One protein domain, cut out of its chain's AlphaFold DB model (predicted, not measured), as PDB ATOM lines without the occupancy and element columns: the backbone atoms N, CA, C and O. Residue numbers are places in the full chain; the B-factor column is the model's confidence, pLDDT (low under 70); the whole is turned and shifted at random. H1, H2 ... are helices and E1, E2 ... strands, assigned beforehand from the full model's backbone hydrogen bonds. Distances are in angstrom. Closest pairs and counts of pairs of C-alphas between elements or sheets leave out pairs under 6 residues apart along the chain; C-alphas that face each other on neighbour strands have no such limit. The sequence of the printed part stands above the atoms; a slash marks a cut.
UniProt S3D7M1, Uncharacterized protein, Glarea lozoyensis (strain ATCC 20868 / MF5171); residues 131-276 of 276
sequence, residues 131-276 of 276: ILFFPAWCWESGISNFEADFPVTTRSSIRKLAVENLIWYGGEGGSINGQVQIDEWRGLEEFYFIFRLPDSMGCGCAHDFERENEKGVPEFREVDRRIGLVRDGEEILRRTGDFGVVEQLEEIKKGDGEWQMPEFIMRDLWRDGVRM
ATOM      1  N   ILE A 131     189.607 229.622 265.372       97.88
ATOM      2  CA  ILE A 131     190.424 228.880 264.416       97.88
ATOM      3  C   ILE A 131     191.149 229.905 263.555       97.88
ATOM      4  O   ILE A 131     190.501 230.700 262.872       97.88
ATOM      5  N   LEU A 132     192.481 229.904 263.595       96.44
ATOM      6  CA  LEU A 132     193.276 230.723 262.689       96.44
ATOM      7  C   LEU A 132     193.249 230.075 261.308       96.44
ATOM      8  O   LEU A 132     193.633 228.919 261.193       96.44
ATOM      9  N   PHE A 133     192.801 230.783 260.279       95.44
ATOM     10  CA  PHE A 133     192.647 230.228 258.938       95.44
ATOM     11  C   PHE A 133     193.504 230.981 257.925       95.44
ATOM     12  O   PHE A 133     193.442 232.208 257.843       95.44
ATOM     13  N   PHE A 134     194.275 230.230 257.142       91.88
ATOM     14  CA  PHE A 134     194.992 230.715 255.968       91.88
ATOM     15  C   PHE A 134     194.226 230.300 254.700       91.88
ATOM     16  O   PHE A 134     194.348 229.149 254.272       91.88
ATOM     17  N   PRO A 135     193.392 231.186 254.126       89.75
ATOM     18  CA  PRO A 135     192.618 230.870 252.931       89.75
ATOM     19  C   PRO A 135     193.438 231.154 251.671       89.75
ATOM     20  O   PRO A 135     194.110 232.174 251.599       89.75
ATOM     21  N   ALA A 136     193.370 230.307 250.650       84.81
ATOM     22  CA  ALA A 136     194.302 230.369 249.519       84.81
ATOM     23  C   ALA A 136     194.259 231.683 248.724       84.81
ATOM     24  O   ALA A 136     195.287 232.167 248.257       84.81
ATOM     25  N   TRP A 137     193.084 232.301 248.640       83.31
ATOM     26  CA  TRP A 137     192.823 233.454 247.779       83.31
ATOM     27  C   TRP A 137     193.577 234.739 248.118       83.31
ATOM     28  O   TRP A 137     193.629 235.649 247.292       83.31
ATOM     29  N   CYS A 138     194.134 234.854 249.324       81.06
ATOM     30  CA  CYS A 138     194.816 236.069 249.774       81.06
ATOM     31  C   CYS A 138     196.307 235.867 250.087       81.06
ATOM     32  O   CYS A 138     196.904 236.671 250.819       81.06
ATOM     33  N   TRP A 139     196.907 234.811 249.521       78.88
ATOM     34  CA  TRP A 139     198.334 234.500 249.629       78.88
ATOM     35  C   TRP A 139     198.945 234.211 248.252       78.88
ATOM     36  O   TRP A 139     199.028 233.065 247.828       78.88
ATOM     37  N   GLU A 140     199.430 235.250 247.566       66.94
ATOM     38  CA  GLU A 140     200.042 235.109 246.230       66.94
ATOM     39  C   GLU A 140     201.415 234.417 246.245       66.94
ATOM     40  O   GLU A 140     201.796 233.756 245.287       66.94
ATOM     41  N   SER A 141     202.194 234.582 247.319       65.38
ATOM     42  CA  SER A 141     203.581 234.076 247.417       65.38
ATOM     43  C   SER A 141     203.777 233.081 248.568       65.38
ATOM     44  O   SER A 141     204.894 232.872 249.052       65.38
ATOM     45  N   GLY A 142     202.675 232.471 249.016       68.19
ATOM     46  CA  GLY A 142     202.638 231.596 250.184       68.19
ATOM     47  C   GLY A 142     202.723 232.342 251.521       68.19
ATOM     48  O   GLY A 142     202.715 233.571 251.580       68.19
ATOM     49  N   ILE A 143     202.782 231.582 252.616       73.19
ATOM     50  CA  ILE A 143     202.625 232.066 254.001       73.19
ATOM     51  C   ILE A 143     203.955 232.310 254.747       73.19
ATOM     52  O   ILE A 143     203.944 232.666 255.925       73.19
ATOM     53  N   SER A 144     205.096 232.184 254.057       65.88
ATOM     54  CA  SER A 144     206.484 232.267 254.582       65.88
ATOM     55  C   SER A 144     206.777 233.372 255.587       65.88
ATOM     56  O   SER A 144     207.492 233.169 256.564       65.88
ATOM     57  N   ASN A 145     206.248 234.566 255.352       79.31
ATOM     58  CA  ASN A 145     206.584 235.706 256.190       79.31
ATOM     59  C   ASN A 145     205.913 235.651 257.566       79.31
ATOM     60  O   ASN A 145     206.369 236.325 258.483       79.31
ATOM     61  N   PHE A 146     204.844 234.864 257.721       84.06
ATOM     62  CA  PHE A 146     204.062 234.848 258.953       84.06
ATOM     63  C   PHE A 146     204.871 234.328 260.145       84.06
ATOM     64  O   PHE A 146     204.843 234.923 261.220       84.06
ATOM     65  N   GLU A 147     205.636 233.246 259.974       83.12
ATOM     66  CA  GLU A 147     206.449 232.700 261.069       83.12
ATOM     67  C   GLU A 147     207.609 233.603 261.469       83.12
ATOM     68  O   GLU A 147     207.887 233.745 262.661       83.12
ATOM     69  N   ALA A 148     208.258 234.228 260.486       84.38
ATOM     70  CA  ALA A 148     209.360 235.154 260.722       84.38
ATOM     71  C   ALA A 148     208.898 236.426 261.452       84.38
ATOM     72  O   ALA A 148     209.626 236.981 262.275       84.38
ATOM     73  N   ASP A 149     207.678 236.870 261.164       87.31
ATOM     74  CA  ASP A 149     207.108 238.098 261.702       87.31
ATOM     75  C   ASP A 149     206.594 237.958 263.142       87.31
ATOM     76  O   ASP A 149     206.550 238.949 263.880       87.31
ATOM     77  N   PHE A 150     206.205 236.747 263.559       87.88
ATOM     78  CA  PHE A 150     205.595 236.516 264.868       87.88
ATOM     79  C   PHE A 150     206.450 235.638 265.789       87.88
ATOM     80  O   PHE A 150     206.838 234.521 265.435       87.88
ATOM     81  N   PRO A 151     206.701 236.090 267.035       88.38
ATOM     82  CA  PRO A 151     207.529 235.345 267.968       88.38
ATOM     83  C   PRO A 151     206.883 234.005 268.332       88.38
ATOM     84  O   PRO A 151     205.657 233.857 268.342       88.38
ATOM     85  N   VAL A 152     207.722 233.043 268.729       87.31
ATOM     86  CA  VAL A 152     207.303 231.699 269.172       87.31
ATOM     87  C   VAL A 152     206.212 231.762 270.242       87.31
ATOM     88  O   VAL A 152     205.336 230.906 270.265       87.31
ATOM     89  N   THR A 153     206.205 232.779 271.108       89.69
ATOM     90  CA  THR A 153     205.167 232.959 272.137       89.69
ATOM     91  C   THR A 153     203.779 233.199 271.541       89.69
ATOM     92  O   THR A 153     202.809 232.605 272.008       89.69
ATOM     93  N   THR A 154     203.675 234.027 270.498       89.12
ATOM     94  CA  THR A 154     202.419 234.271 269.777       89.12
ATOM     95  C   THR A 154     201.989 233.007 269.047       89.12
ATOM     96  O   THR A 154     200.843 232.585 269.190       89.12
ATOM     97  N   ARG A 155     202.917 232.349 268.346       89.25
ATOM     98  CA  ARG A 155     202.631 231.116 267.596       89.25
ATOM     99  C   ARG A 155     202.196 229.965 268.506       89.25
ATOM    100  O   ARG A 155     201.175 229.338 268.266       89.25
ATOM    101  N   SER A 156     202.869 229.793 269.643       90.88
ATOM    102  CA  SER A 156     202.526 228.796 270.670       90.88
ATOM    103  C   SER A 156     201.204 229.070 271.391       90.88
ATOM    104  O   SER A 156     200.719 228.200 272.118       90.88
ATOM    105  N   SER A 157     200.626 230.268 271.252       93.12
ATOM    106  CA  SER A 157     199.296 230.547 271.799       93.12
ATOM    107  C   SER A 157     198.180 229.966 270.932       93.12
ATOM    108  O   SER A 157     197.099 229.702 271.446       93.12
ATOM    109  N   ILE A 158     198.440 229.732 269.643       94.69
ATOM    110  CA  ILE A 158     197.442 229.282 268.677       94.69
ATOM    111  C   ILE A 158     197.166 227.794 268.900       94.69
ATOM    112  O   ILE A 158     198.059 226.960 268.767       94.69
ATOM    113  N   ARG A 159     195.918 227.473 269.263       96.88
ATOM    114  CA  ARG A 159     195.461 226.097 269.528       96.88
ATOM    115  C   ARG A 159     194.833 225.421 268.321       96.88
ATOM    116  O   ARG A 159     194.854 224.200 268.232       96.88
ATOM    117  N   LYS A 160     194.264 226.200 267.402       97.56
ATOM    118  CA  LYS A 160     193.511 225.690 266.255       97.56
ATOM    119  C   LYS A 160     193.977 226.393 264.995       97.56
ATOM    120  O   LYS A 160     193.890 227.621 264.909       97.56
ATOM    121  N   LEU A 161     194.459 225.617 264.037       95.44
ATOM    122  CA  LEU A 161     194.978 226.114 262.769       95.44
ATOM    123  C   LEU A 161     194.224 225.463 261.618       95.44
ATOM    124  O   LEU A 161     194.043 224.253 261.621       95.44
ATOM    125  N   ALA A 162     193.811 226.255 260.639       94.94
ATOM    126  CA  ALA A 162     193.192 225.812 259.407       94.94
ATOM    127  C   ALA A 162     194.014 226.260 258.204       94.94
ATOM    128  O   ALA A 162     194.442 227.414 258.117       94.94
ATOM    129  N   VAL A 163     194.205 225.337 257.270       90.31
ATOM    130  CA  VAL A 163     195.020 225.524 256.073       90.31
ATOM    131  C   VAL A 163     194.238 224.974 254.897       90.31
ATOM    132  O   VAL A 163     193.757 223.841 254.941       90.31
ATOM    133  N   GLU A 164     194.074 225.788 253.863       88.31
ATOM    134  CA  GLU A 164     193.433 225.356 252.627       88.31
ATOM    135  C   GLU A 164     194.343 224.415 251.826       88.31
ATOM    136  O   GLU A 164     195.558 224.595 251.781       88.31
ATOM    137  N   ASN A 165     193.771 223.409 251.169       81.06
ATOM    138  CA  ASN A 165     194.536 222.417 250.412       81.06
ATOM    139  C   ASN A 165     195.373 223.038 249.282       81.06
ATOM    140  O   ASN A 165     196.411 222.494 248.937       81.06
ATOM    141  N   LEU A 166     194.957 224.181 248.730       76.75
ATOM    142  CA  LEU A 166     195.668 224.856 247.637       76.75
ATOM    143  C   LEU A 166     196.965 225.544 248.066       76.75
ATOM    144  O   LEU A 166     197.851 225.752 247.244       76.75
ATOM    145  N   ILE A 167     197.081 225.903 249.346       73.62
ATOM    146  CA  ILE A 167     198.323 226.452 249.906       73.62
ATOM    147  C   ILE A 167     199.192 225.366 250.528       73.62
ATOM    148  O   ILE A 167     200.348 225.617 250.868       73.62
ATOM    149  N   TRP A 168     198.651 224.157 250.683       70.06
ATOM    150  CA  TRP A 168     199.436 223.021 251.104       70.06
ATOM    151  C   TRP A 168     200.235 222.479 249.925       70.06
ATOM    152  O   TRP A 168     199.708 221.820 249.039       70.06
ATOM    153  N   TYR A 169     201.539 222.715 249.960       65.62
ATOM    154  CA  TYR A 169     202.491 221.936 249.186       65.62
ATOM    155  C   TYR A 169     203.343 221.166 250.178       65.62
ATOM    156  O   TYR A 169     204.088 221.774 250.947       65.62
ATOM    157  N   GLY A 170     203.203 219.841 250.185       55.12
ATOM    158  CA  GLY A 170     204.007 218.973 251.038       55.12
ATOM    159  C   GLY A 170     205.485 219.072 250.658       55.12
ATOM    160  O   GLY A 170     205.913 218.463 249.681       55.12
ATOM    161  N   GLY A 171     206.255 219.844 251.423       57.62
ATOM    162  CA  GLY A 171     207.717 219.844 251.374       57.62
ATOM    163  C   GLY A 171     208.319 218.801 252.320       57.62
ATOM    164  O   GLY A 171     207.607 218.136 253.074       57.62
ATOM    165  N   GLU A 172     209.649 218.677 252.321       59.41
ATOM    166  CA  GLU A 172     210.351 217.937 253.378       59.41
ATOM    167  C   GLU A 172     210.041 218.579 254.749       59.41
ATOM    168  O   GLU A 172     210.074 219.803 254.891       59.41
ATOM    169  N   GLY A 173     209.711 217.758 255.755       60.00
ATOM    170  CA  GLY A 173     209.594 218.194 257.154       60.00
ATOM    171  C   GLY A 173     208.216 218.644 257.650       60.00
ATOM    172  O   GLY A 173     208.140 219.175 258.751       60.00
ATOM    173  N   GLY A 174     207.122 218.438 256.905       60.16
ATOM    174  CA  GLY A 174     205.785 218.824 257.399       60.16
ATOM    175  C   GLY A 174     205.493 220.311 257.321       60.16
ATOM    176  O   GLY A 174     204.741 220.857 258.130       60.16
ATOM    177  N   SER A 175     206.100 220.959 256.335       65.88
ATOM    178  CA  SER A 175     205.929 222.375 256.084       65.88
ATOM    179  C   SER A 175     204.766 222.641 255.134       65.88
ATOM    180  O   SER A 175     204.642 222.006 254.086       65.88
ATOM    181  N   ILE A 176     203.942 223.641 255.450       65.69
ATOM    182  CA  ILE A 176     202.998 224.201 254.480       65.69
ATOM    183  C   ILE A 176     203.834 224.987 253.469       65.69
ATOM    184  O   ILE A 176     204.417 226.020 253.813       65.69
ATOM    185  N   ASN A 177     203.933 224.488 252.237       61.78
ATOM    186  CA  ASN A 177     204.662 225.134 251.145       61.78
ATOM    187  C   ASN A 177     206.161 225.353 251.395       61.78
ATOM    188  O   ASN A 177     206.731 226.305 250.875       61.78
ATOM    189  N   GLY A 178     206.820 224.525 252.218       63.47
ATOM    190  CA  GLY A 178     208.226 224.768 252.583       63.47
ATOM    191  C   GLY A 178     208.424 225.952 253.536       63.47
ATOM    192  O   GLY A 178     209.556 226.370 253.764       63.47
ATOM    193  N   GLN A 179     207.333 226.534 254.043       67.12
ATOM    194  CA  GLN A 179     207.316 227.915 254.518       67.12
ATOM    195  C   GLN A 179     206.720 228.107 255.912       67.12
ATOM    196  O   GLN A 179     207.137 229.035 256.596       67.12
ATOM    197  N   VAL A 180     205.762 227.275 256.324       73.50
ATOM    198  CA  VAL A 180     205.266 227.246 257.710       73.50
ATOM    199  C   VAL A 180     205.514 225.871 258.288       73.50
ATOM    200  O   VAL A 180     204.978 224.885 257.788       73.50
ATOM    201  N   GLN A 181     206.353 225.824 259.311       82.69
ATOM    202  CA  GLN A 181     206.852 224.616 259.949       82.69
ATOM    203  C   GLN A 181     205.915 224.231 261.095       82.69
ATOM    204  O   GLN A 181     205.955 224.822 262.173       82.69
ATOM    205  N   ILE A 182     205.022 223.259 260.871       84.69
ATOM    206  CA  ILE A 182     203.976 222.891 261.846       84.69
ATOM    207  C   ILE A 182     204.562 222.443 263.197       84.69
ATOM    208  O   ILE A 182     203.949 222.639 264.249       84.69
ATOM    209  N   ASP A 183     205.771 221.890 263.202       84.19
ATOM    210  CA  ASP A 183     206.496 221.486 264.406       84.19
ATOM    211  C   ASP A 183     206.906 222.668 265.310       84.19
ATOM    212  O   ASP A 183     207.086 222.500 266.524       84.19
ATOM    213  N   GLU A 184     206.967 223.890 264.776       85.62
ATOM    214  CA  GLU A 184     207.183 225.107 265.565       85.62
ATOM    215  C   GLU A 184     205.924 225.551 266.340       85.62
ATOM    216  O   GLU A 184     206.006 226.349 267.282       85.62
ATOM    217  N   TRP A 185     204.751 224.995 266.024       89.56
ATOM    218  CA  TRP A 185     203.465 225.340 266.634       89.56
ATOM    219  C   TRP A 185     203.168 224.417 267.815       89.56
ATOM    220  O   TRP A 185     202.189 223.681 267.849       89.56
ATOM    221  N   ARG A 186     204.026 224.477 268.837       90.00
ATOM    222  CA  ARG A 186     203.992 223.587 270.021       90.00
ATOM    223  C   ARG A 186     202.689 223.606 270.812       90.00
ATOM    224  O   ARG A 186     202.443 222.723 271.626       90.00
ATOM    225  N   GLY A 187     201.901 224.655 270.628       92.88
ATOM    226  CA  GLY A 187     200.618 224.832 271.278       92.88
ATOM    227  C   GLY A 187     199.428 224.267 270.517       92.88
ATOM    228  O   GLY A 187     198.318 224.438 271.010       92.88
ATOM    229  N   LEU A 188     199.634 223.684 269.338       95.31
ATOM    230  CA  LEU A 188     198.566 223.289 268.436       95.31
ATOM    231  C   LEU A 188     197.836 222.040 268.955       95.31
ATOM    232  O   LEU A 188     198.447 221.009 269.213       95.31
ATOM    233  N   GLU A 189     196.518 222.146 269.100       96.69
ATOM    234  CA  GLU A 189     195.624 221.080 269.567       96.69
ATOM    235  C   GLU A 189     194.825 220.484 268.402       96.69
ATOM    236  O   GLU A 189     194.645 219.271 268.340       96.69
ATOM    237  N   GLU A 190     194.383 221.319 267.456       96.81
ATOM    238  CA  GLU A 190     193.588 220.915 266.292       96.81
ATOM    239  C   GLU A 190     194.189 221.495 265.003       96.81
ATOM    240  O   GLU A 190     194.429 222.703 264.899       96.81
ATOM    241  N   PHE A 191     194.383 220.641 263.999       94.00
ATOM    242  CA  PHE A 191     194.821 221.024 262.661       94.00
ATOM    243  C   PHE A 191     193.736 220.690 261.638       94.00
ATOM    244  O   PHE A 191     193.412 219.525 261.400       94.00
ATOM    245  N   TYR A 192     193.180 221.724 261.021       94.56
ATOM    246  CA  TYR A 192     192.125 221.636 260.028       94.56
ATOM    247  C   TYR A 192     192.717 221.699 258.623       94.56
ATOM    248  O   TYR A 192     193.248 222.725 258.201       94.56
ATOM    249  N   PHE A 193     192.558 220.616 257.874       90.75
ATOM    250  CA  PHE A 193     192.859 220.581 256.453       90.75
ATOM    251  C   PHE A 193     191.581 220.861 255.662       90.75
ATOM    252  O   PHE A 193     190.628 220.070 255.680       90.75
ATOM    253  N   ILE A 194     191.535 222.032 255.035       92.19
ATOM    254  CA  ILE A 194     190.335 222.588 254.420       92.19
ATOM    255  C   ILE A 194     190.355 222.311 252.918       92.19
ATOM    256  O   ILE A 194     191.202 222.828 252.197       92.19
ATOM    257  N   PHE A 195     189.408 221.506 252.445       86.44
ATOM    258  CA  PHE A 195     189.238 221.198 251.033       86.44
ATOM    259  C   PHE A 195     188.394 222.248 250.337       86.44
ATOM    260  O   PHE A 195     187.237 222.476 250.700       86.44
ATOM    261  N   ARG A 196     188.962 222.789 249.268       83.25
ATOM    262  CA  ARG A 196     188.230 223.405 248.175       83.25
ATOM    263  C   ARG A 196     188.040 222.393 247.048       83.25
ATOM    264  O   ARG A 196     188.939 221.590 246.775       83.25
ATOM    265  N   LEU A 197     186.881 222.417 246.398       75.06
ATOM    266  CA  LEU A 197     186.694 221.657 245.170       75.06
ATOM    267  C   LEU A 197     187.610 222.199 244.061       75.06
ATOM    268  O   LEU A 197     187.798 223.407 243.952       75.06
ATOM    269  N   PRO A 198     188.183 221.328 243.214       65.62
ATOM    270  CA  PRO A 198     188.840 221.803 242.007       65.62
ATOM    271  C   PRO A 198     187.809 222.535 241.142       65.62
ATOM    272  O   PRO A 198     186.677 222.069 240.980       65.62
ATOM    273  N   ASP A 199     188.204 223.670 240.579       64.56
ATOM    274  CA  ASP A 199     187.404 224.352 239.573       64.56
ATOM    275  C   ASP A 199     187.324 223.551 238.266       64.56
ATOM    276  O   ASP A 199     187.866 222.452 238.114       64.56
ATOM    277  N   SER A 200     186.645 224.128 237.274       59.00
ATOM    278  CA  SER A 200     186.572 223.557 235.930       59.00
ATOM    279  C   SER A 200     187.935 223.379 235.250       59.00
ATOM    280  O   SER A 200     188.005 222.639 234.269       59.00
ATOM    281  N   MET A 201     188.995 224.046 235.725       56.81
ATOM    282  CA  MET A 201     190.349 223.948 235.170       56.81
ATOM    283  C   MET A 201     191.184 222.841 235.827       56.81
ATOM    284  O   MET A 201     192.174 222.397 235.245       56.81
ATOM    285  N   GLY A 202     190.780 222.330 236.992       55.19
ATOM    286  CA  GLY A 202     191.331 221.111 237.590       55.19
ATOM    287  C   GLY A 202     192.732 221.239 238.205       55.19
ATOM    288  O   GLY A 202     193.218 220.264 238.776       55.19
ATOM    289  N   CYS A 203     193.377 222.410 238.136       56.62
ATOM    290  CA  CYS A 203     194.584 222.755 238.902       56.62
ATOM    291  C   CYS A 203     194.215 223.865 239.871       56.62
ATOM    292  O   CYS A 203     194.138 225.031 239.501       56.62
ATOM    293  N   GLY A 204     194.046 223.504 241.142       55.41
ATOM    294  CA  GLY A 204     193.789 224.486 242.192       55.41
ATOM    295  C   GLY A 204     194.957 225.459 242.441       55.41
ATOM    296  O   GLY A 204     194.815 226.432 243.164       55.41
ATOM    297  N   CYS A 205     196.096 225.218 241.796       56.91
ATOM    298  CA  CYS A 205     197.281 226.062 241.760       56.91
ATOM    299  C   CYS A 205     197.201 227.257 240.792       56.91
ATOM    300  O   CYS A 205     197.948 228.217 240.954       56.91
ATOM    301  N   ALA A 206     196.341 227.187 239.773       53.69
ATOM    302  CA  ALA A 206     196.246 228.176 238.694       53.69
ATOM    303  C   ALA A 206     194.964 229.010 238.798       53.69
ATOM    304  O   ALA A 206     194.439 229.485 237.791       53.69
ATOM    305  N   HIS A 207     194.435 229.145 240.014       61.06
ATOM    306  CA  HIS A 207     193.225 229.908 240.244       61.06
ATOM    307  C   HIS A 207     193.511 231.403 240.111       61.06
ATOM    308  O   HIS A 207     194.120 232.010 240.992       61.06
ATOM    309  N   ASP A 208     192.973 232.012 239.057       59.62
ATOM    310  CA  ASP A 208     192.542 233.399 239.156       59.62
ATOM    311  C   ASP A 208     191.390 233.404 240.154       59.62
ATOM    312  O   ASP A 208     190.251 233.041 239.845       59.62
ATOM    313  N   PHE A 209     191.707 233.726 241.406       64.75
ATOM    314  CA  PHE A 209     190.688 233.995 242.402       64.75
ATOM    315  C   PHE A 209     189.888 235.193 241.897       64.75
ATOM    316  O   PHE A 209     190.330 236.339 242.012       64.75
ATOM    317  N   GLU A 210     188.724 234.937 241.292       56.62
ATOM    318  CA  GLU A 210     187.785 235.993 240.938       56.62
ATOM    319  C   GLU A 210     187.475 236.749 242.232       56.62
ATOM    320  O   GLU A 210     186.755 236.259 243.103       56.62
ATOM    321  N   ARG A 211     188.071 237.937 242.385       55.47
ATOM    322  CA  ARG A 211     188.122 238.710 243.641       55.47
ATOM    323  C   ARG A 211     186.756 239.003 244.260       55.47
ATOM    324  O   ARG A 211     186.666 239.469 245.395       55.47
ATOM    325  N   GLU A 212     185.687 238.795 243.503       55.66
ATOM    326  CA  GLU A 212     184.311 238.992 243.932       55.66
ATOM    327  C   GLU A 212     183.671 237.730 244.532       55.66
ATOM    328  O   GLU A 212     182.850 237.879 245.435       55.66
ATOM    329  N   ASN A 213     184.085 236.523 244.126       50.66
ATOM    330  CA  ASN A 213     183.444 235.253 244.507       50.66
ATOM    331  C   ASN A 213     183.987 234.642 245.810       50.66
ATOM    332  O   ASN A 213     183.352 233.773 246.399       50.66
ATOM    333  N   GLU A 214     185.139 235.108 246.293       72.12
ATOM    334  CA  GLU A 214     185.723 234.709 247.589       72.12
ATOM    335  C   GLU A 214     185.107 235.466 248.778       72.12
ATOM    336  O   GLU A 214     185.420 235.196 249.940       72.12
ATOM    337  N   LYS A 215     184.236 236.447 248.508       70.75
ATOM    338  CA  LYS A 215     183.573 237.242 249.542       70.75
ATOM    339  C   LYS A 215     182.504 236.390 250.221       70.75
ATOM    340  O   LYS A 215     181.639 235.830 249.561       70.75
ATOM    341  N   GLY A 216     182.553 236.328 251.545       85.62
ATOM    342  CA  GLY A 216     181.537 235.655 252.349       85.62
ATOM    343  C   GLY A 216     182.095 235.099 253.646       85.62
ATOM    344  O   GLY A 216     183.313 235.054 253.841       85.62
ATOM    345  N   VAL A 217     181.206 234.684 254.547       90.69
ATOM    346  CA  VAL A 217     181.599 234.110 255.836       90.69
ATOM    347  C   VAL A 217     182.045 232.663 255.616       90.69
ATOM    348  O   VAL A 217     181.231 231.859 255.153       90.69
ATOM    349  N   PRO A 218     183.307 232.308 255.932       94.31
ATOM    350  CA  PRO A 218     183.766 230.936 255.791       94.31
ATOM    351  C   PRO A 218     183.054 230.026 256.795       94.31
ATOM    352  O   PRO A 218     182.850 230.373 257.960       94.31
ATOM    353  N   GLU A 219     182.720 228.827 256.341       94.81
ATOM    354  CA  GLU A 219     182.150 227.743 257.125       94.81
ATOM    355  C   GLU A 219     182.897 226.446 256.809       94.81
ATOM    356  O   GLU A 219     183.083 226.084 255.646       94.81
ATOM    357  N   PHE A 220     183.287 225.710 257.848       95.31
ATOM    358  CA  PHE A 220     183.907 224.395 257.704       95.31
ATOM    359  C   PHE A 220     182.869 223.309 257.948       95.31
ATOM    360  O   PHE A 220     182.340 223.178 259.055       95.31
ATOM    361  N   ARG A 221     182.575 222.513 256.918       94.06
ATOM    362  CA  ARG A 221     181.577 221.438 256.993       94.06
ATOM    363  C   ARG A 221     182.234 220.070 256.897       94.06
ATOM    364  O   ARG A 221     183.330 219.934 256.364       94.06
ATOM    365  N   GLU A 222     181.587 219.051 257.457       91.06
ATOM    366  CA  GLU A 222     182.045 217.673 257.263       91.06
ATOM    367  C   GLU A 222     182.104 217.352 255.770       91.06
ATOM    368  O   GLU A 222     181.174 217.669 255.028       91.06
ATOM    369  N   VAL A 223     183.195 216.712 255.353       83.38
ATOM    370  CA  VAL A 223     183.383 216.299 253.963       83.38
ATOM    371  C   VAL A 223     182.299 215.287 253.596       83.38
ATOM    372  O   VAL A 223     182.222 214.205 254.192       83.38
ATOM    373  N   ASP A 224     181.461 215.609 252.608       76.62
ATOM    374  CA  ASP A 224     180.414 214.684 252.166       76.62
ATOM    375  C   ASP A 224     181.007 213.536 251.339       76.62
ATOM    376  O   ASP A 224     181.168 213.622 250.120       76.62
ATOM    377  N   ARG A 225     181.265 212.410 252.015       67.25
ATOM    378  CA  ARG A 225     181.788 211.165 251.424       67.25
ATOM    379  C   ARG A 225     180.896 210.534 250.352       67.25
ATOM    380  O   ARG A 225     181.338 209.606 249.678       67.25
ATOM    381  N   ARG A 226     179.642 210.974 250.205       59.81
ATOM    382  CA  ARG A 226     178.684 210.394 249.246       59.81
ATOM    383  C   ARG A 226     178.696 211.077 247.890       59.81
ATOM    384  O   ARG A 226     178.291 210.453 246.909       59.81
ATOM    385  N   ILE A 227     179.141 212.328 247.816       57.34
ATOM    386  CA  ILE A 227     179.360 212.983 246.530       57.34
ATOM    387  C   ILE A 227     180.549 212.240 245.923       57.34
ATOM    388  O   ILE A 227     181.635 212.269 246.489       57.34
ATOM    389  N   GLY A 228     180.330 211.508 244.825       45.88
ATOM    390  CA  GLY A 228     181.297 210.578 244.209       45.88
ATOM    391  C   GLY A 228     182.683 211.165 243.906       45.88
ATOM    392  O   GLY A 228     183.615 210.412 243.649       45.88
ATOM    393  N   LEU A 229     182.823 212.481 244.051       48.38
ATOM    394  CA  LEU A 229     184.072 213.218 244.174       48.38
ATOM    395  C   LEU A 229     184.925 212.857 245.396       48.38
ATOM    396  O   LEU A 229     186.045 213.314 245.433       48.38
ATOM    397  N   VAL A 230     184.481 212.074 246.389       46.56
ATOM    398  CA  VAL A 230     185.392 211.547 247.436       46.56
ATOM    399  C   VAL A 230     186.149 210.318 246.958       46.56
ATOM    400  O   VAL A 230     187.276 210.100 247.388       46.56
ATOM    401  N   ARG A 231     185.604 209.577 245.986       46.66
ATOM    402  CA  ARG A 231     186.410 208.587 245.272       46.66
ATOM    403  C   ARG A 231     187.494 209.287 244.464       46.66
ATOM    404  O   ARG A 231     188.628 208.847 244.514       46.66
ATOM    405  N   ASP A 232     187.158 210.419 243.846       49.44
ATOM    406  CA  ASP A 232     188.140 211.306 243.228       49.44
ATOM    407  C   ASP A 232     188.894 212.158 244.242       49.44
ATOM    408  O   ASP A 232     189.919 212.659 243.885       49.44
ATOM    409  N   GLY A 233     188.464 212.338 245.484       49.25
ATOM    410  CA  GLY A 233     189.121 213.200 246.468       49.25
ATOM    411  C   GLY A 233     190.211 212.432 247.188       49.25
ATOM    412  O   GLY A 233     191.344 212.880 247.233       49.25
ATOM    413  N   GLU A 234     189.902 211.216 247.643       53.16
ATOM    414  CA  GLU A 234     190.927 210.251 248.022       53.16
ATOM    415  C   GLU A 234     191.801 209.900 246.819       53.16
ATOM    416  O   GLU A 234     193.003 209.836 246.992       53.16
ATOM    417  N   GLU A 235     191.270 209.726 245.600       54.00
ATOM    418  CA  GLU A 235     192.106 209.457 244.418       54.00
ATOM    419  C   GLU A 235     192.873 210.689 243.906       54.00
ATOM    420  O   GLU A 235     193.972 210.517 243.405       54.00
ATOM    421  N   ILE A 236     192.380 211.918 244.066       53.47
ATOM    422  CA  ILE A 236     193.085 213.178 243.779       53.47
ATOM    423  C   ILE A 236     194.165 213.323 244.827       53.47
ATOM    424  O   ILE A 236     195.302 213.388 244.419       53.47
ATOM    425  N   LEU A 237     193.885 213.199 246.127       53.59
ATOM    426  CA  LEU A 237     194.924 213.119 247.164       53.59
ATOM    427  C   LEU A 237     195.944 212.004 246.859       53.59
ATOM    428  O   LEU A 237     197.146 212.180 247.044       53.59
ATOM    429  N   ARG A 238     195.491 210.862 246.318       53.06
ATOM    430  CA  ARG A 238     196.347 209.731 245.911       53.06
ATOM    431  C   ARG A 238     197.119 209.991 244.613       53.06
ATOM    432  O   ARG A 238     198.135 209.337 244.391       53.06
ATOM    433  N   ARG A 239     196.641 210.884 243.741       47.84
ATOM    434  CA  ARG A 239     197.238 211.258 242.444       47.84
ATOM    435  C   ARG A 239     198.097 212.520 242.535       47.84
ATOM    436  O   ARG A 239     199.064 212.608 241.790       47.84
ATOM    437  N   THR A 240     197.764 213.457 243.417       50.00
ATOM    438  CA  THR A 240     198.501 214.694 243.710       50.00
ATOM    439  C   THR A 240     199.591 214.464 244.750       50.00
ATOM    440  O   THR A 240     200.526 215.250 244.813       50.00
ATOM    441  N   GLY A 241     199.539 213.358 245.505       44.84
ATOM    442  CA  GLY A 241     200.555 213.015 246.506       44.84
ATOM    443  C   GLY A 241     200.330 213.672 247.871       44.84
ATOM    444  O   GLY A 241     201.173 213.549 248.754       44.84
ATOM    445  N   ASP A 242     199.179 214.310 248.084       56.62
ATOM    446  CA  ASP A 242     198.847 215.069 249.300       56.62
ATOM    447  C   ASP A 242     198.426 214.207 250.508       56.62
ATOM    448  O   ASP A 242     198.016 214.733 251.543       56.62
ATOM    449  N   PHE A 243     198.587 212.877 250.446       54.69
ATOM    450  CA  PHE A 243     198.564 212.016 251.646       54.69
ATOM    451  C   PHE A 243     199.687 212.342 252.644       54.69
ATOM    452  O   PHE A 243     199.604 211.961 253.815       54.69
ATOM    453  N   GLY A 244     200.663 213.144 252.215       65.88
ATOM    454  CA  GLY A 244     201.789 213.552 253.030       65.88
ATOM    455  C   GLY A 244     201.422 214.317 254.299       65.88
ATOM    456  O   GLY A 244     202.253 214.349 255.184       65.88
ATOM    457  N   VAL A 245     200.233 214.916 254.467       77.75
ATOM    458  CA  VAL A 245     199.995 215.743 255.672       77.75
ATOM    459  C   VAL A 245     200.080 214.919 256.952       77.75
ATOM    460  O   VAL A 245     200.858 215.234 257.846       77.75
ATOM    461  N   VAL A 246     199.312 213.831 257.039       82.00
ATOM    462  CA  VAL A 246     199.320 212.973 258.234       82.00
ATOM    463  C   VAL A 246     200.674 212.289 258.384       82.00
ATOM    464  O   VAL A 246     201.220 212.248 259.482       82.00
ATOM    465  N   GLU A 247     201.238 211.802 257.282       82.44
ATOM    466  CA  GLU A 247     202.538 211.127 257.258       82.44
ATOM    467  C   GLU A 247     203.667 212.066 257.714       82.44
ATOM    468  O   GLU A 247     204.496 211.674 258.530       82.44
ATOM    469  N   GLN A 248     203.647 213.328 257.288       82.62
ATOM    470  CA  GLN A 248     204.600 214.355 257.700       82.62
ATOM    471  C   GLN A 248     204.411 214.757 259.166       82.62
ATOM    472  O   GLN A 248     205.396 214.900 259.886       82.62
ATOM    473  N   LEU A 249     203.170 214.885 259.653       85.12
ATOM    474  CA  LEU A 249     202.915 215.094 261.084       85.12
ATOM    475  C   LEU A 249     203.429 213.903 261.914       85.12
ATOM    476  O   LEU A 249     203.993 214.085 262.994       85.12
ATOM    477  N   GLU A 250     203.289 212.675 261.414       86.56
ATOM    478  CA  GLU A 250     203.876 211.490 262.044       86.56
ATOM    479  C   GLU A 250     205.409 211.488 261.993       86.56
ATOM    480  O   GLU A 250     206.048 211.034 262.944       86.56
ATOM    481  N   GLU A 251     206.020 211.964 260.908       87.00
ATOM    482  CA  GLU A 251     207.473 212.117 260.787       87.00
ATOM    483  C   GLU A 251     208.021 213.152 261.768       87.00
ATOM    484  O   GLU A 251     208.986 212.849 262.473       87.00
ATOM    485  N   ILE A 252     207.357 214.306 261.905       86.31
ATOM    486  CA  ILE A 252     207.661 215.307 262.936       86.31
ATOM    487  C   ILE A 252     207.640 214.647 264.316       86.31
ATOM    488  O   ILE A 252     208.616 214.723 265.060       86.31
ATOM    489  N   LYS A 253     206.566 213.918 264.638       88.69
ATOM    490  CA  LYS A 253     206.429 213.216 265.922       88.69
ATOM    491  C   LYS A 253     207.526 212.172 266.157       88.69
ATOM    492  O   LYS A 253     207.935 211.945 267.293       88.69
ATOM    493  N   LYS A 254     207.989 211.490 265.105       90.62
ATOM    494  CA  LYS A 254     209.106 210.534 265.198       90.62
ATOM    495  C   LYS A 254     210.435 211.250 265.456       90.62
ATOM    496  O   LYS A 254     211.267 210.703 266.178       90.62
ATOM    497  N   GLY A 255     210.634 212.428 264.864       89.44
ATOM    498  CA  GLY A 255     211.828 213.258 265.043       89.44
ATOM    499  C   GLY A 255     211.871 213.995 266.385       89.44
ATOM    500  O   GLY A 255     212.954 214.214 266.926       89.44
ATOM    501  N   ASP A 256     210.707 214.318 266.946       90.00
ATOM    502  CA  ASP A 256     210.558 215.072 268.184       90.00
ATOM    503  C   ASP A 256     209.546 214.409 269.128       90.00
ATOM    504  O   ASP A 256     208.333 214.583 269.015       90.00
ATOM    505  N   GLY A 257     210.062 213.650 270.100       89.31
ATOM    506  CA  GLY A 257     209.237 212.909 271.056       89.31
ATOM    507  C   GLY A 257     208.444 213.777 272.041       89.31
ATOM    508  O   GLY A 257     207.506 213.272 272.658       89.31
ATOM    509  N   GLU A 258     208.792 215.059 272.188       91.25
ATOM    510  CA  GLU A 258     208.056 216.002 273.039       91.25
ATOM    511  C   GLU A 258     206.916 216.683 272.270       91.25
ATOM    512  O   GLU A 258     205.961 217.184 272.876       91.25
ATOM    513  N   TRP A 259     206.988 216.695 270.934       91.19
ATOM    514  CA  TRP A 259     205.953 217.275 270.093       91.19
ATOM    515  C   TRP A 259     204.640 216.487 270.201       91.19
ATOM    516  O   TRP A 259     204.565 215.277 269.963       91.19
ATOM    517  N   GLN A 260     203.577 217.198 270.576       92.12
ATOM    518  CA  GLN A 260     202.237 216.637 270.666       92.12
ATOM    519  C   GLN A 260     201.547 216.785 269.316       92.12
ATOM    520  O   GLN A 260     201.338 217.893 268.832       92.12
ATOM    521  N   MET A 261     201.193 215.651 268.721       91.81
ATOM    522  CA  MET A 261     200.484 215.622 267.448       91.81
ATOM    523  C   MET A 261     199.056 216.156 267.627       91.81
ATOM    524  O   MET A 261     198.328 215.600 268.457       91.81
ATOM    525  N   PRO A 262     198.651 217.189 266.866       94.56
ATOM    526  CA  PRO A 262     197.309 217.741 266.957       94.56
ATOM    527  C   PRO A 262     196.275 216.755 266.407       94.56
ATOM    528  O   PRO A 262     196.589 215.856 265.619       94.56
ATOM    529  N   GLU A 263     195.014 216.946 266.787       94.62
ATOM    530  CA  GLU A 263     193.899 216.279 266.125       94.62
ATOM    531  C   GLU A 263     193.816 216.762 264.673       94.62
ATOM    532  O   GLU A 263     193.618 217.946 264.405       94.62
ATOM    533  N   PHE A 264     193.979 215.837 263.727       91.06
ATOM    534  CA  PHE A 264     193.877 216.125 262.302       91.06
ATOM    535  C   PHE A 264     192.420 216.042 261.835       91.06
ATOM    536  O   PHE A 264     191.775 214.997 261.952       91.06
ATOM    537  N   ILE A 265     191.901 217.137 261.278       92.62
ATOM    538  CA  ILE A 265     190.487 217.301 260.942       92.62
ATOM    539  C   ILE A 265     190.346 217.751 259.486       92.62
ATOM    540  O   ILE A 265     190.758 218.843 259.117       92.62
ATOM    541  N   MET A 266     189.682 216.952 258.652       89.50
ATOM    542  CA  MET A 266     189.354 217.346 257.273       89.50
ATOM    543  C   MET A 266     187.962 217.975 257.195       89.50
ATOM    544  O   MET A 266     186.999 217.435 257.765       89.50
ATOM    545  N   ARG A 267     187.828 219.092 256.474       93.25
ATOM    546  CA  ARG A 267     186.551 219.798 256.260       93.25
ATOM    547  C   ARG A 267     186.449 220.351 254.842       93.25
ATOM    548  O   ARG A 267     187.463 220.695 254.256       93.25
ATOM    549  N   ASP A 268     185.232 220.466 254.321       91.50
ATOM    550  CA  ASP A 268     184.948 221.236 253.105       91.50
ATOM    551  C   ASP A 268     184.850 222.728 253.450       91.50
ATOM    552  O   ASP A 268     184.224 223.085 254.459       91.50
ATOM    553  N   LEU A 269     185.398 223.586 252.588       92.25
ATOM    554  CA  LEU A 269     185.188 225.029 252.637       92.25
ATOM    555  C   LEU A 269     183.838 225.394 252.022       92.25
ATOM    556  O   LEU A 269     183.511 225.019 250.896       92.25
ATOM    557  N   TRP A 270     183.062 226.169 252.764       92.62
ATOM    558  CA  TRP A 270     181.852 226.812 252.282       92.62
ATOM    559  C   TRP A 270     181.934 228.308 252.574       92.62
ATOM    560  O   TRP A 270     182.518 228.707 253.578       92.62
ATOM    561  N   ARG A 271     181.322 229.137 251.731       91.06
ATOM    562  CA  ARG A 271     181.100 230.562 252.000       91.06
ATOM    563  C   ARG A 271     179.652 230.905 251.733       91.06
ATOM    564  O   ARG A 271     179.126 230.571 250.676       91.06
ATOM    565  N   ASP A 272     178.990 231.506 252.718       89.69
ATOM    566  CA  ASP A 272     177.584 231.925 252.628       89.69
ATOM    567  C   ASP A 272     176.641 230.830 252.076       89.69
ATOM    568  O   ASP A 272     175.690 231.081 251.336       89.69
ATOM    569  N   GLY A 273     176.908 229.573 252.443       88.94
ATOM    570  CA  GLY A 273     176.119 228.417 252.020       88.94
ATOM    571  C   GLY A 273     176.425 227.879 250.619       88.94
ATOM    572  O   GLY A 273     175.766 226.923 250.207       88.94
ATOM    573  N   VAL A 274     177.435 228.408 249.929       87.94
ATOM    574  CA  VAL A 274     177.993 227.866 248.683       87.94
ATOM    575  C   VAL A 274     179.252 227.066 249.006       87.94
ATOM    576  O   VAL A 274     180.081 227.510 249.795       87.94
ATOM    577  N   ARG A 275     179.381 225.862 248.443       87.00
ATOM    578  CA  ARG A 275     180.611 225.068 248.560       87.00
ATOM    579  C   ARG A 275     181.658 225.672 247.633       87.00
ATOM    580  O   ARG A 275     181.337 225.881 246.465       87.00
ATOM    581  N   MET A 276     182.846 225.938 248.166       86.12
ATOM    582  CA  MET A 276     183.965 226.490 247.402       86.12
ATOM    583  C   MET A 276     184.719 225.402 246.649       86.12
ATOM    584  O   MET A 276     184.778 224.247 247.141       86.12
TER     585      MET A 276
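AT A GLANCE: This is residues 131 to 276 of the 276 residues of an uncharacterized protein of Glarea lozoyensis (strain ATCC 20868 / MF5171) (UniProt S3D7M1). One strongly twisted sheet, curled like part of a barrel, makes a wall: E1, E2, E3 and E5 run parallel, and E5 bends to run beside the antiparallel edge strand E4. The small helices H1 and H2 lie off the E1 side, H3 and H4 off the E5 side, and the long unnamed stretch 165 to 189 runs between these helix pairs. The printed part has 146 residues with four named helices and five named strands, in the order E1 H1 H2 E2 E3 E4 H3 H4 E5; the sheet order is E1 E2 E3 E5 E4, mixed. The class is mixed, helices and strands, with under half of the residues in named elements. The whole is compact, with a radius of gyration of the C-alphas of 15.2 A and spans of 42 by 30 by 24 A.

HOW THE PARTS SIT: E2, residues 160 to 164, is parallel to E3, residues 190 to 195, at 19 degrees, with N 163 and O 192 at 2.9 A. On the other side of E2, edge strand E1, residues 131 to 134, is parallel to it at 27 degrees, with N 162 and O 132 at 2.7 A. E5, residues 263 to 271, is parallel to E3 at 41 degrees, with N 193 and O 265 at 2.8 A. E5 bends by 52 degrees at residue 268. Edge strand E4, residues 218 to 222, is antiparallel to E5 at 124 degrees, with N 219 and O 270 at 2.8 A. H1, residues 145 to 149, and H2, residues 152 to 155, are close but not clearly touching: their closest C-alphas, of Glu 147 and Arg 155, are 7.7 A apart. E1, H1, H2 and E2 form a strand-helix-strand unit, two parallel neighbour strands with helices between, with a right-handed crossover. H3, residues 229 to 240, is not on the sheet and is apart from H4, residues 244 to 255. H4 is only just not on the sheet, with 4 pairs of C-alphas within 10 A; its closest C-alphas to E5, of Val 246 and Phe 264, are 7.5 A apart. In H1, H3 and H4 every O i to N i+4 pair is within hydrogen-bond range; H2 is too short for such a pair.

IN THESE COORDINATES: E1 begins at C-alpha 131 (190.424, 228.880, 264.416). E5 is 23.8 A long and ends at C-alpha 271 (181.100, 230.562, 252.000). E3 measures 15.9 A, H4 15.7 A and H3 14.5 A.

THE WHOLE: The C-alphas farthest apart, of Glu 212 and Gly 257, are 45.1 A apart. The printed part has no cut. The links E2 to E3 and E3 to E4 are long. The mean pLDDT of the printed part is 77.3; 51 residues are under 70, among them 169 to 179, 198 to 213 and 225 to 244.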